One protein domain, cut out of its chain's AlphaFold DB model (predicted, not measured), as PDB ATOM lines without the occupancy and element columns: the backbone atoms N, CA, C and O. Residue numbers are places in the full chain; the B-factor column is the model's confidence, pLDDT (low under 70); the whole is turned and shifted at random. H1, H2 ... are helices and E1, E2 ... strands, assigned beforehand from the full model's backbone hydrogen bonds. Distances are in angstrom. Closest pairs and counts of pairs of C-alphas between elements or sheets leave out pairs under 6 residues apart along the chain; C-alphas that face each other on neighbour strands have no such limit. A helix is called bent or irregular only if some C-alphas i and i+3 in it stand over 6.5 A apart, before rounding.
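What this domain is: This is residues 30 to 109 of the 356 residues of an uncharacterized protein of Phycisphaerae bacterium SG8_4 (UniProt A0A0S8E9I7). Look for a small barrel of five strands, nearly closed, formed by one strongly curled sheet whose edge strands E3 and E5 come near each other, with the short helix H1 covering one end. The long strand E1 bends sharply and is the hinge between E3 with E2 and E4 with E5. The 80 printed residues have one named helix and five named strands, in the order E1, E2, E3, H1, E4, E5; the sheet runs E3, E2, E1, E4, E5, all antiparallel, and the class is mostly strand. The whole is compact, with a radius of gyration of the C-alphas of 11.6 A and spans of 36 by 24 by 19 A.

How they stand to each other: Start at E1, residues 30 to 45, which bends by 127 degrees at residue 36. Its residues 35 to 45 face E2, residues 48 to 57, where N 43 and O 50 are 2.8 A apart, within hydrogen-bond range. Beside E2 is the edge strand E3, residues 64 to 68, with N 66 and O 53 at 2.9 A. These three form a meander, each strand the antiparallel neighbour of the one before, and E1 with E2 and E2 with E3 are hairpins. Return to residues 30 to 36 of E1 and find E4, residues 87 to 95, facing them, with N 33 and O 90 at 2.8 A. E4 forms a hairpin with the edge strand E5, residues 98 to 107, where N 89 and O 105 are 2.9 A apart. This is a folded sheet, bent back on itself into two leaves: E3 and E2 face E4 and E5. The closest C-alphas of E3 and E5, those of Leu 67 and Trp 100, are 4.8 A apart. H1, residues 73 to 80, is on the sheet at a height of 8.0 A, only just over E2, on which 3 of its 8 C-alphas fall. It runs slantwise to the strands, at 49 degrees to E2 on the local plane. Its closest C-alphas to E3 are those of Gly 76 and Val 68, 6.6 A apart. In H1 every O i to N i+4 pair is within hydrogen-bond range.

Where its parts are: Find C-alpha 30 at (132.588, 3.622, 23.954), where E1 begins; it ends 19.5 A away at C-alpha 45. E2 is 25.9 A long and E3 13.1 A. H1 runs 10.6 A from C-alpha 73 at (114.645, 12.413, 31.802). E4 is 24.4 A long, and E5 runs 24.6 A to C-alpha 107 at (118.107, -7.071, 36.057), bending by 70 degrees at residue 102.

The domain as a whole: The two C-alphas farthest apart are those of Asp 47 and Arg 109, at 36.7 A. The printed part has no cut, and no link is long. The mean pLDDT of the printed part is 94.3, and no printed residue is under 70.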
ATOM      1  N   ASP A  30     133.765   4.435  23.653       90.12
ATOM      2  CA  ASP A  30     132.588   3.622  23.954       90.12
ATOM      3  C   ASP A  30     132.990   2.396  24.789       90.12
ATOM      4  O   ASP A  30     133.942   1.690  24.454       90.12
ATOM      5  N   GLY A  31     132.256   2.121  25.866       93.31
ATOM      6  CA  GLY A  31     132.508   0.982  26.747       93.31
ATOM      7  C   GLY A  31     131.232   0.371  27.319       93.31
ATOM      8  O   GLY A  31     130.141   0.934  27.209       93.31
ATOM      9  N   GLN A  32     131.374  -0.805  27.928       95.38
ATOM     10  CA  GLN A  32     130.325  -1.460  28.710       95.38
ATOM     11  C   GLN A  32     130.801  -1.622  30.152       95.38
ATOM     12  O   GLN A  32     131.950  -1.983  30.396       95.38
ATOM     13  N   LEU A  33     129.919  -1.328  31.101       95.62
ATOM     14  CA  LEU A  33     130.137  -1.442  32.533       95.62
ATOM     15  C   LEU A  33     129.083  -2.390  33.100       95.62
ATOM     16  O   LEU A  33     127.888  -2.120  33.005       95.62
ATOM     17  N   ARG A  34     129.527  -3.497  33.694       97.31
ATOM     18  CA  ARG A  34     128.656  -4.456  34.381       97.31
ATOM     19  C   ARG A  34     128.942  -4.418  35.871       97.31
ATOM     20  O   ARG A  34     130.104  -4.494  36.272       97.31
ATOM     21  N   GLY A  35     127.902  -4.305  36.685       97.06
ATOM     22  CA  GLY A  35     128.071  -4.210  38.128       97.06
ATOM     23  C   GLY A  35     126.768  -4.205  38.906       97.06
ATOM     24  O   GLY A  35     125.710  -4.550  38.387       97.06
ATOM     25  N   VAL A  36     126.865  -3.818  40.171       96.94
ATOM     26  CA  VAL A  36     125.736  -3.697  41.091       96.94
ATOM     27  C   VAL A  36     125.430  -2.223  41.309       96.94
ATOM     28  O   VAL A  36     126.341  -1.432  41.562       96.94
ATOM     29  N   PHE A  37     124.160  -1.850  41.213       97.56
ATOM     30  CA  PHE A  37     123.691  -0.524  41.577       97.56
ATOM     31  C   PHE A  37     123.889  -0.290  43.073       97.56
ATOM     32  O   PHE A  37     123.448  -1.093  43.897       97.56
ATOM     33  N   VAL A  38     124.550   0.809  43.422       97.81
ATOM     34  CA  VAL A  38     124.804   1.186  44.818       97.81
ATOM     35  C   VAL A  38     123.926   2.354  45.240       97.81
ATOM     36  O   VAL A  38     123.413   2.360  46.356       97.81
ATOM     37  N   GLY A  39     123.720   3.328  44.355       97.75
ATOM     38  CA  GLY A  39     122.867   4.475  44.635       97.75
ATOM     39  C   GLY A  39     122.991   5.578  43.594       97.75
ATOM     40  O   GLY A  39     123.661   5.430  42.569       97.75
ATOM     41  N   LEU A  40     122.346   6.704  43.882       98.00
ATOM     42  CA  LEU A  40     122.440   7.929  43.094       98.00
ATOM     43  C   LEU A  40     123.223   8.984  43.870       98.00
ATOM     44  O   LEU A  40     123.112   9.073  45.091       98.00
ATOM     45  N   ALA A  41     123.984   9.796  43.149       97.88
ATOM     46  CA  ALA A  41     124.649  10.974  43.682       97.88
ATOM     47  C   ALA A  41     124.454  12.153  42.728       97.88
ATOM     48  O   ALA A  41     124.296  11.964  41.525       97.88
ATOM     49  N   GLU A  42     124.489  13.371  43.247       97.25
ATOM     50  CA  GLU A  42     124.583  14.576  42.424       97.25
ATOM     51  C   GLU A  42     126.058  14.941  42.272       97.25
ATOM     52  O   GLU A  42     126.826  14.906  43.237       97.25
ATOM     53  N   ARG A  43     126.483  15.235  41.042       96.38
ATOM     54  CA  ARG A  43     127.872  15.562  40.727       96.38
ATOM     55  C   ARG A  43     127.935  16.799  39.850       96.38
ATOM     56  O   ARG A  43     127.284  16.866  38.811       96.38
ATOM     57  N   GLN A  44     128.754  17.759  40.257       95.19
ATOM     58  CA  GLN A  44     129.001  18.967  39.485       95.19
ATOM     59  C   GLN A  44     130.058  18.689  38.411       95.19
ATOM     60  O   GLN A  44     131.152  18.212  38.718       95.19
ATOM     61  N   VAL A  45     129.717  18.947  37.149       94.06
ATOM     62  CA  VAL A  45     130.608  18.803  35.992       94.06
ATOM     63  C   VAL A  45     130.548  20.089  35.180       94.06
ATOM     64  O   VAL A  45     129.521  20.417  34.586       94.06
ATOM     65  N   GLY A  46     131.653  20.836  35.186       93.00
ATOM     66  CA  GLY A  46     131.664  22.216  34.700       93.00
ATOM     67  C   GLY A  46     130.701  23.080  35.518       93.00
ATOM     68  O   GLY A  46     130.716  23.027  36.745       93.00
ATOM     69  N   ASP A  47     129.830  23.814  34.830       92.88
ATOM     70  CA  ASP A  47     128.829  24.691  35.453       92.88
ATOM     71  C   ASP A  47     127.484  23.985  35.730       92.88
ATOM     72  O   ASP A  47     126.541  24.599  36.230       92.88
ATOM     73  N   GLY A  48     127.363  22.697  35.385       93.38
ATOM     74  CA  GLY A  48     126.127  21.924  35.514       93.38
ATOM     75  C   GLY A  48     126.178  20.875  36.626       93.38
ATOM     76  O   GLY A  48     127.192  20.217  36.839       93.38
ATOM     77  N   GLU A  49     125.051  20.665  37.303       94.56
ATOM     78  CA  GLU A  49     124.837  19.537  38.222       94.56
ATOM     79  C   GLU A  49     124.172  18.365  37.494       94.56
ATOM     80  O   GLU A  49     123.090  18.495  36.915       94.56
ATOM     81  N   TYR A  50     124.801  17.202  37.520       96.94
ATOM     82  CA  TYR A  50     124.320  16.009  36.840       96.94
ATOM     83  C   TYR A  50     124.031  14.910  37.849       96.94
ATOM     84  O   TYR A  50     124.704  14.776  38.870       96.94
ATOM     85  N   MET A  51     123.034  14.087  37.537       97.69
ATOM     86  CA  MET A  51     122.770  12.886  38.313       97.69
ATOM     87  C   MET A  51     123.779  11.808  37.915       97.69
ATOM     88  O   MET A  51     123.931  11.496  36.735       97.69
ATOM     89  N   ALA A  52     124.461  11.235  38.895       97.88
ATOM     90  CA  ALA A  52     125.416  10.156  38.741       97.88
ATOM     91  C   ALA A  52     124.835   8.855  39.305       97.88
ATOM     92  O   ALA A  52     124.340   8.809  40.429       97.88
ATOM     93  N   ILE A  53     124.931   7.786  38.522       97.81
ATOM     94  CA  ILE A  53     124.630   6.421  38.940       97.81
ATOM     95  C   ILE A  53     125.919   5.818  39.496       97.81
ATOM     96  O   ILE A  53     126.913   5.707  38.776       97.81
ATOM     97  N   LEU A  54     125.904   5.441  40.774       98.00
ATOM     98  CA  LEU A  54     127.017   4.758  41.422       98.00
ATOM     99  C   LEU A  54     126.873   3.254  41.210       98.00
ATOM    100  O   LEU A  54     125.904   2.635  41.654       98.00
ATOM    101  N   VAL A  55     127.859   2.670  40.537       97.69
ATOM    102  CA  VAL A  55     127.915   1.240  40.235       97.69
ATOM    103  C   VAL A  55     129.168   0.654  40.854       97.69
ATOM    104  O   VAL A  55     130.251   1.200  40.673       97.69
ATOM    105  N   ARG A  56     129.045  -0.481  41.538       97.81
ATOM    106  CA  ARG A  56     130.192  -1.310  41.915       97.81
ATOM    107  C   ARG A  56     130.427  -2.341  40.808       97.81
ATOM    108  O   ARG A  56     129.603  -3.251  40.677       97.81
ATOM    109  N   PRO A  57     131.459  -2.191  39.962       97.31
ATOM    110  CA  PRO A  57     131.700  -3.109  38.855       97.31
ATOM    111  C   PRO A  57     131.976  -4.527  39.366       97.31
ATOM    112  O   PRO A  57     132.468  -4.704  40.471       97.31
ATOM    113  N   PHE A  58     131.717  -5.558  38.562       95.00
ATOM    114  CA  PHE A  58     132.080  -6.930  38.963       95.00
ATOM    115  C   PHE A  58     133.588  -7.196  38.916       95.00
ATOM    116  O   PHE A  58     134.080  -8.111  39.565       95.00
ATOM    117  N   GLU A  59     134.313  -6.405  38.129       91.19
ATOM    118  CA  GLU A  59     135.749  -6.566  37.893       91.19
ATOM    119  C   GLU A  59     136.608  -5.825  38.928       91.19
ATOM    120  O   GLU A  59     137.822  -6.016  38.958       91.19
ATOM    121  N   ARG A  60     136.011  -4.926  39.724       89.94
ATOM    122  CA  ARG A  60     136.724  -4.011  40.628       89.94
ATOM    123  C   ARG A  60     135.911  -3.758  41.891       89.94
ATOM    124  O   ARG A  60     134.694  -3.649  41.826       89.94
ATOM    125  N   ASP A  61     136.587  -3.584  43.019       88.25
ATOM    126  CA  ASP A  61     135.916  -3.293  44.291       88.25
ATOM    127  C   ASP A  61     135.491  -1.829  44.455       88.25
ATOM    128  O   ASP A  61     134.588  -1.546  45.245       88.25
ATOM    129  N   ASP A  62     136.093  -0.919  43.687       94.25
ATOM    130  CA  ASP A  62     135.815   0.513  43.753       94.25
ATOM    131  C   ASP A  62     134.495   0.894  43.077       94.25
ATOM    132  O   ASP A  62     134.088   0.328  42.062       94.25
ATOM    133  N   HIS A  63     133.849   1.928  43.612       96.19
ATOM    134  CA  HIS A  63     132.648   2.500  43.015       96.19
ATOM    135  C   HIS A  63     132.995   3.348  41.795       96.19
ATOM    136  O   HIS A  63     133.920   4.160  41.807       96.19
ATOM    137  N   VAL A  64     132.191   3.199  40.752       97.12
ATOM    138  CA  VAL A  64     132.299   3.945  39.509       97.12
ATOM    139  C   VAL A  64     131.051   4.804  39.336       97.12
ATOM    140  O   VAL A  64     129.932   4.300  39.381       97.12
ATOM    141  N   ALA A  65     131.248   6.106  39.130       97.62
ATOM    142  CA  ALA A  65     130.174   7.052  38.850       97.62
ATOM    143  C   ALA A  65     129.967   7.198  37.337       97.62
ATOM    144  O   ALA A  65     130.901   7.548  36.613       97.62
ATOM    145  N   VAL A  66     128.741   6.964  36.867       97.50
ATOM    146  CA  VAL A  66     128.337   7.184  35.469       97.50
ATOM    147  C   VAL A  66     127.269   8.273  35.423       97.50
ATOM    148  O   VAL A  66     126.241   8.168  36.084       97.50
ATOM    149  N   LEU A  67     127.511   9.330  34.655       97.75
ATOM    150  CA  LEU A  67     126.649  10.503  34.556       97.75
ATOM    151  C   LEU A  67     125.457  10.249  33.636       97.75
ATOM    152  O   LEU A  67     125.595   9.664  32.560       97.75
ATOM    153  N   VAL A  68     124.292  10.745  34.044       97.19
ATOM    154  CA  VAL A  68     123.061  10.740  33.256       97.19
ATOM    155  C   VAL A  68     122.901  12.102  32.573       97.19
ATOM    156  O   VAL A  68     122.786  13.108  33.278       97.19
ATOM    157  N   PRO A  69     122.891  12.174  31.227       93.69
ATOM    158  CA  PRO A  69     122.666  13.436  30.539       93.69
ATOM    159  C   PRO A  69     121.263  13.979  30.839       93.69
ATOM    160  O   PRO A  69     120.284  13.227  30.894       93.69
ATOM    161  N   ARG A  70     121.173  15.297  31.057       92.25
ATOM    162  CA  ARG A  70     119.951  15.985  31.515       92.25
ATOM    163  C   ARG A  70     118.811  15.893  30.502       92.25
ATOM    164  O   ARG A  70     117.649  15.921  30.887       92.25
ATOM    165  N   GLU A  71     119.139  15.743  29.222       90.19
ATOM    166  CA  GLU A  71     118.179  15.658  28.120       90.19
ATOM    167  C   GLU A  71     117.367  14.351  28.149       90.19
ATOM    168  O   GLU A  71     116.318  14.253  27.512       90.19
ATOM    169  N   TYR A  72     117.831  13.338  28.891       88.31
ATOM    170  CA  TYR A  72     117.208  12.019  28.962       88.31
ATOM    171  C   TYR A  72     116.515  11.791  30.308       88.31
ATOM    172  O   TYR A  72     116.885  10.897  31.073       88.31
ATOM    173  N   GLU A  73     115.447  12.549  30.574       90.88
ATOM    174  CA  GLU A  73     114.645  12.413  31.802       90.88
ATOM    175  C   GLU A  73     114.189  10.974  32.076       90.88
ATOM    176  O   GLU A  73     114.141  10.559  33.230       90.88
ATOM    177  N   GLN A  74     113.911  10.189  31.028       89.19
ATOM    178  CA  GLN A  74     113.526   8.778  31.148       89.19
ATOM    179  C   GLN A  74     114.618   7.939  31.816       89.19
ATOM    180  O   GLN A  74     114.312   7.190  32.734       89.19
ATOM    181  N   LEU A  75     115.887   8.104  31.416       91.75
ATOM    182  CA  LEU A  75     117.013   7.426  32.072       91.75
ATOM    183  C   LEU A  75     117.134   7.878  33.527       91.75
ATOM    184  O   LEU A  75     117.395   7.063  34.411       91.75
ATOM    185  N   GLY A  76     116.875   9.165  33.773       93.31
ATOM    186  CA  GLY A  76     116.809   9.721  35.115       93.31
ATOM    187  C   GLY A  76     115.737   9.057  35.985       93.31
ATOM    188  O   GLY A  76     116.002   8.658  37.117       93.31
ATOM    189  N   GLN A  77     114.526   8.899  35.452       93.56
ATOM    190  CA  GLN A  77     113.413   8.229  36.124       93.56
ATOM    191  C   GLN A  77     113.696   6.745  36.345       93.56
ATOM    192  O   GLN A  77     113.499   6.263  37.455       93.56
ATOM    193  N   SER A  78     114.209   6.035  35.336       91.00
ATOM    194  CA  SER A  78     114.596   4.629  35.464       91.00
ATOM    195  C   SER A  78     115.605   4.439  36.583       91.00
ATOM    196  O   SER A  78     115.422   3.558  37.413       91.00
ATOM    197  N   ALA A  79     116.617   5.305  36.654       93.62
ATOM    198  CA  ALA A  79     117.646   5.207  37.673       93.62
ATOM    199  C   ALA A  79     117.134   5.471  39.096       93.62
ATOM    200  O   ALA A  79     117.644   4.880  40.042       93.62
ATOM    201  N   ARG A  80     116.092   6.299  39.249       96.00
ATOM    202  CA  ARG A  80     115.391   6.514  40.528       96.00
ATOM    203  C   ARG A  80     114.503   5.340  40.950       96.00
ATOM    204  O   ARG A  80     114.135   5.274  42.114       96.00
ATOM    205  N   MET A  81     114.146   4.446  40.027       94.31
ATOM    206  CA  MET A  81     113.368   3.230  40.309       94.31
ATOM    207  C   MET A  81     114.245   1.991  40.556       94.31
ATOM    208  O   MET A  81     113.707   0.882  40.621       94.31
ATOM    209  N   MET A  82     115.572   2.149  40.593       94.75
ATOM    210  CA  MET A  82     116.507   1.059  40.877       94.75
ATOM    211  C   MET A  82     116.744   0.957  42.379       94.75
ATOM    212  O   MET A  82     116.900   1.979  43.051       94.75
ATOM    213  N   ASP A  83     116.820  -0.269  42.881       95.56
ATOM    214  CA  ASP A  83     117.091  -0.542  44.287       95.56
ATOM    215  C   ASP A  83     118.563  -0.942  44.477       95.56
ATOM    216  O   ASP A  83     119.121  -1.667  43.641       95.56
ATOM    217  N   PRO A  84     119.240  -0.489  45.554       96.81
ATOM    218  CA  PRO A  84     120.605  -0.918  45.846       96.81
ATOM    219  C   PRO A  84     120.713  -2.448  45.866       96.81
ATOM    220  O   PRO A  84     120.003  -3.122  46.613       96.81
ATOM    221  N   GLY A  85     121.611  -3.001  45.051       95.19
ATOM    222  CA  GLY A  85     121.723  -4.447  44.834       95.19
ATOM    223  C   GLY A  85     121.265  -4.932  43.455       95.19
ATOM    224  O   GLY A  85     121.617  -6.054  43.077       95.19
ATOM    225  N   ASP A  86     120.549  -4.107  42.683       95.56
ATOM    226  CA  ASP A  86     120.163  -4.431  41.307       95.56
ATOM    227  C   ASP A  86     121.393  -4.622  40.409       95.56
ATOM    228  O   ASP A  86     122.376  -3.881  40.493       95.56
ATOM    229  N   ARG A  87     121.360  -5.626  39.525       96.06
ATOM    230  CA  ARG A  87     122.454  -5.864  38.573       96.06
ATOM    231  C   ARG A  87     122.265  -4.978  37.356       96.06
ATOM    232  O   ARG A  87     121.218  -5.033  36.717       96.06
ATOM    233  N   LEU A  88     123.293  -4.214  37.015       96.38
ATOM    234  CA  LEU A  88     123.276  -3.278  35.902       96.38
ATOM    235  C   LEU A  88     124.241  -3.692  34.798       96.38
ATOM    236  O   LEU A  88     125.385  -4.073  35.056       96.38
ATOM    237  N   GLU A  89     123.788  -3.525  33.562       96.56
ATOM    238  CA  GLU A  89     124.623  -3.464  32.371       96.56
ATOM    239  C   GLU A  89     124.448  -2.085  31.724       96.56
ATOM    240  O   GLU A  89     123.381  -1.721  31.231       96.56
ATOM    241  N   ILE A  90     125.511  -1.285  31.780       96.06
ATOM    242  CA  ILE A  90     125.534   0.095  31.317       96.06
ATOM    243  C   ILE A  90     126.457   0.208  30.109       96.06
ATOM    244  O   ILE A  90     127.655  -0.037  30.217       96.06
ATOM    245  N   SER A  91     125.937   0.660  28.973       95.12
ATOM    246  CA  SER A  91     126.790   1.157  27.889       95.12
ATOM    247  C   SER A  91     127.075   2.632  28.128       95.12
ATOM    248  O   SER A  91     126.137   3.401  28.349       95.12
ATOM    249  N   TYR A  92     128.336   3.044  28.045       95.62
ATOM    250  CA  TYR A  92     128.759   4.423  28.289       95.62
ATOM    251  C   TYR A  92     129.652   4.956  27.166       95.62
ATOM    252  O   TYR A  92     130.245   4.184  26.411       95.62
ATOM    253  N   VAL A  93     129.745   6.282  27.084       94.81
ATOM    254  CA  VAL A  93     130.746   7.009  26.299       94.81
ATOM    255  C   VAL A  93     131.603   7.862  27.235       94.81
ATOM    256  O   VAL A  93     131.084   8.503  28.146       94.81
ATOM    257  N   ARG A  94     132.923   7.846  27.060       94.38
ATOM    258  CA  ARG A  94     133.859   8.658  27.836       94.38
ATOM    259  C   ARG A  94     134.145   9.961  27.099       94.38
ATOM    260  O   ARG A  94     134.821   9.959  26.071       94.38
ATOM    261  N   GLU A  95     133.678  11.070  27.659       91.38
ATOM    262  CA  GLU A  95     133.885  12.421  27.130       91.38
ATOM    263  C   GLU A  95     134.446  13.312  28.236       91.38
ATOM    264  O   GLU A  95     133.955  13.308  29.362       91.38
ATOM    265  N   HIS A  96     135.524  14.039  27.930       90.75
ATOM    266  CA  HIS A  96     136.216  14.916  28.887       90.75
ATOM    267  C   HIS A  96     136.663  14.229  30.192       90.75
ATOM    268  O   HIS A  96     136.775  14.861  31.233       90.75
ATOM    269  N   GLY A  97     136.952  12.924  30.133       90.88
ATOM    270  CA  GLY A  97     137.355  12.129  31.301       90.88
ATOM    271  C   GLY A  97     136.190  11.603  32.140       90.88
ATOM    272  O   GLY A  97     136.414  10.751  32.994       90.88
ATOM    273  N   GLU A  98     134.961  12.020  31.843       96.19
ATOM    274  CA  GLU A  98     133.748  11.560  32.510       96.19
ATOM    275  C   GLU A  98     133.044  10.469  31.700       96.19
ATOM    276  O   GLU A  98     133.173  10.406  30.477       96.19
ATOM    277  N   MET A  99     132.311   9.579  32.374       96.81
ATOM    278  CA  MET A  99     131.527   8.526  31.721       96.81
ATOM    279  C   MET A  99     130.068   8.939  31.645       96.81
ATOM    280  O   MET A  99     129.417   9.095  32.673       96.81
ATOM    281  N   TRP A 100     129.556   9.060  30.430       96.44
ATOM    282  CA  TRP A 100     128.182   9.431  30.137       96.44
ATOM    283  C   TRP A 100     127.392   8.203  29.724       96.44
ATOM    284  O   TRP A 100     127.817   7.432  28.858       96.44
ATOM    285  N   ILE A 101     126.239   7.997  30.351       96.31
ATOM    286  CA  ILE A 101     125.407   6.837  30.069       96.31
ATOM    287  C   ILE A 101     124.798   6.936  28.673       96.31
ATOM    288  O   ILE A 101     124.256   7.964  28.267       96.31
ATOM    289  N   ARG A 102     124.861   5.825  27.944       93.94
ATOM    290  CA  ARG A 102     124.238   5.667  26.630       93.94
ATOM    291  C   ARG A 102     123.040   4.727  26.667       93.94
ATOM    292  O   ARG A 102     122.068   4.932  25.950       93.94
ATOM    293  N   ARG A 103     123.128   3.668  27.469       92.88
ATOM    294  CA  ARG A 103     122.076   2.661  27.660       92.88
ATOM    295  C   ARG A 103     122.220   2.085  29.058       92.88
ATOM    296  O   ARG A 103     123.347   1.857  29.489       92.88
ATOM    297  N   ILE A 104     121.098   1.830  29.719       95.38
ATOM    298  CA  ILE A 104     121.055   1.109  30.987       95.38
ATOM    299  C   ILE A 104     120.101  -0.067  30.872       95.38
ATOM    300  O   ILE A 104     118.986   0.068  30.373       95.38
ATOM    301  N   GLU A 105     120.552  -1.217  31.341       93.00
ATOM    302  CA  GLU A 105     119.720  -2.386  31.560       93.00
ATOM    303  C   GLU A 105     119.860  -2.808  33.009       93.00
ATOM    304  O   GLU A 105     120.976  -2.977  33.501       93.00
ATOM    305  N   ALA A 106     118.726  -2.970  33.683       92.25
ATOM    306  CA  ALA A 106     118.678  -3.436  35.054       92.25
ATOM    307  C   ALA A 106     118.006  -4.808  35.091       92.25
ATOM    308  O   ALA A 106     116.897  -4.989  34.584       92.25
ATOM    309  N   VAL A 107     118.681  -5.776  35.702       89.00
ATOM    310  CA  VAL A 107     118.107  -7.071  36.057       89.00
ATOM    311  C   VAL A 107     117.811  -7.016  37.547       89.00
ATOM    312  O   VAL A 107     118.725  -7.086  38.377       89.00
ATOM    313  N   ARG A 108     116.527  -6.845  37.877       83.12
ATOM    314  CA  ARG A 108     116.069  -6.817  39.264       83.12
ATOM    315  C   ARG A 108     116.249  -8.187  39.881       83.12
ATOM    316  O   ARG A 108     115.800  -9.192  39.330       83.12
ATOM    317  N   ARG A 109     116.873  -8.228  41.055       70.44
ATOM    318  CA  ARG A 109     116.888  -9.451  41.851       70.44
ATOM    319  C   ARG A 109     115.491  -9.597  42.438       70.44
ATOM    320  O   ARG A 109     115.146  -8.887  43.378       70.44
TER     321      ARG A 109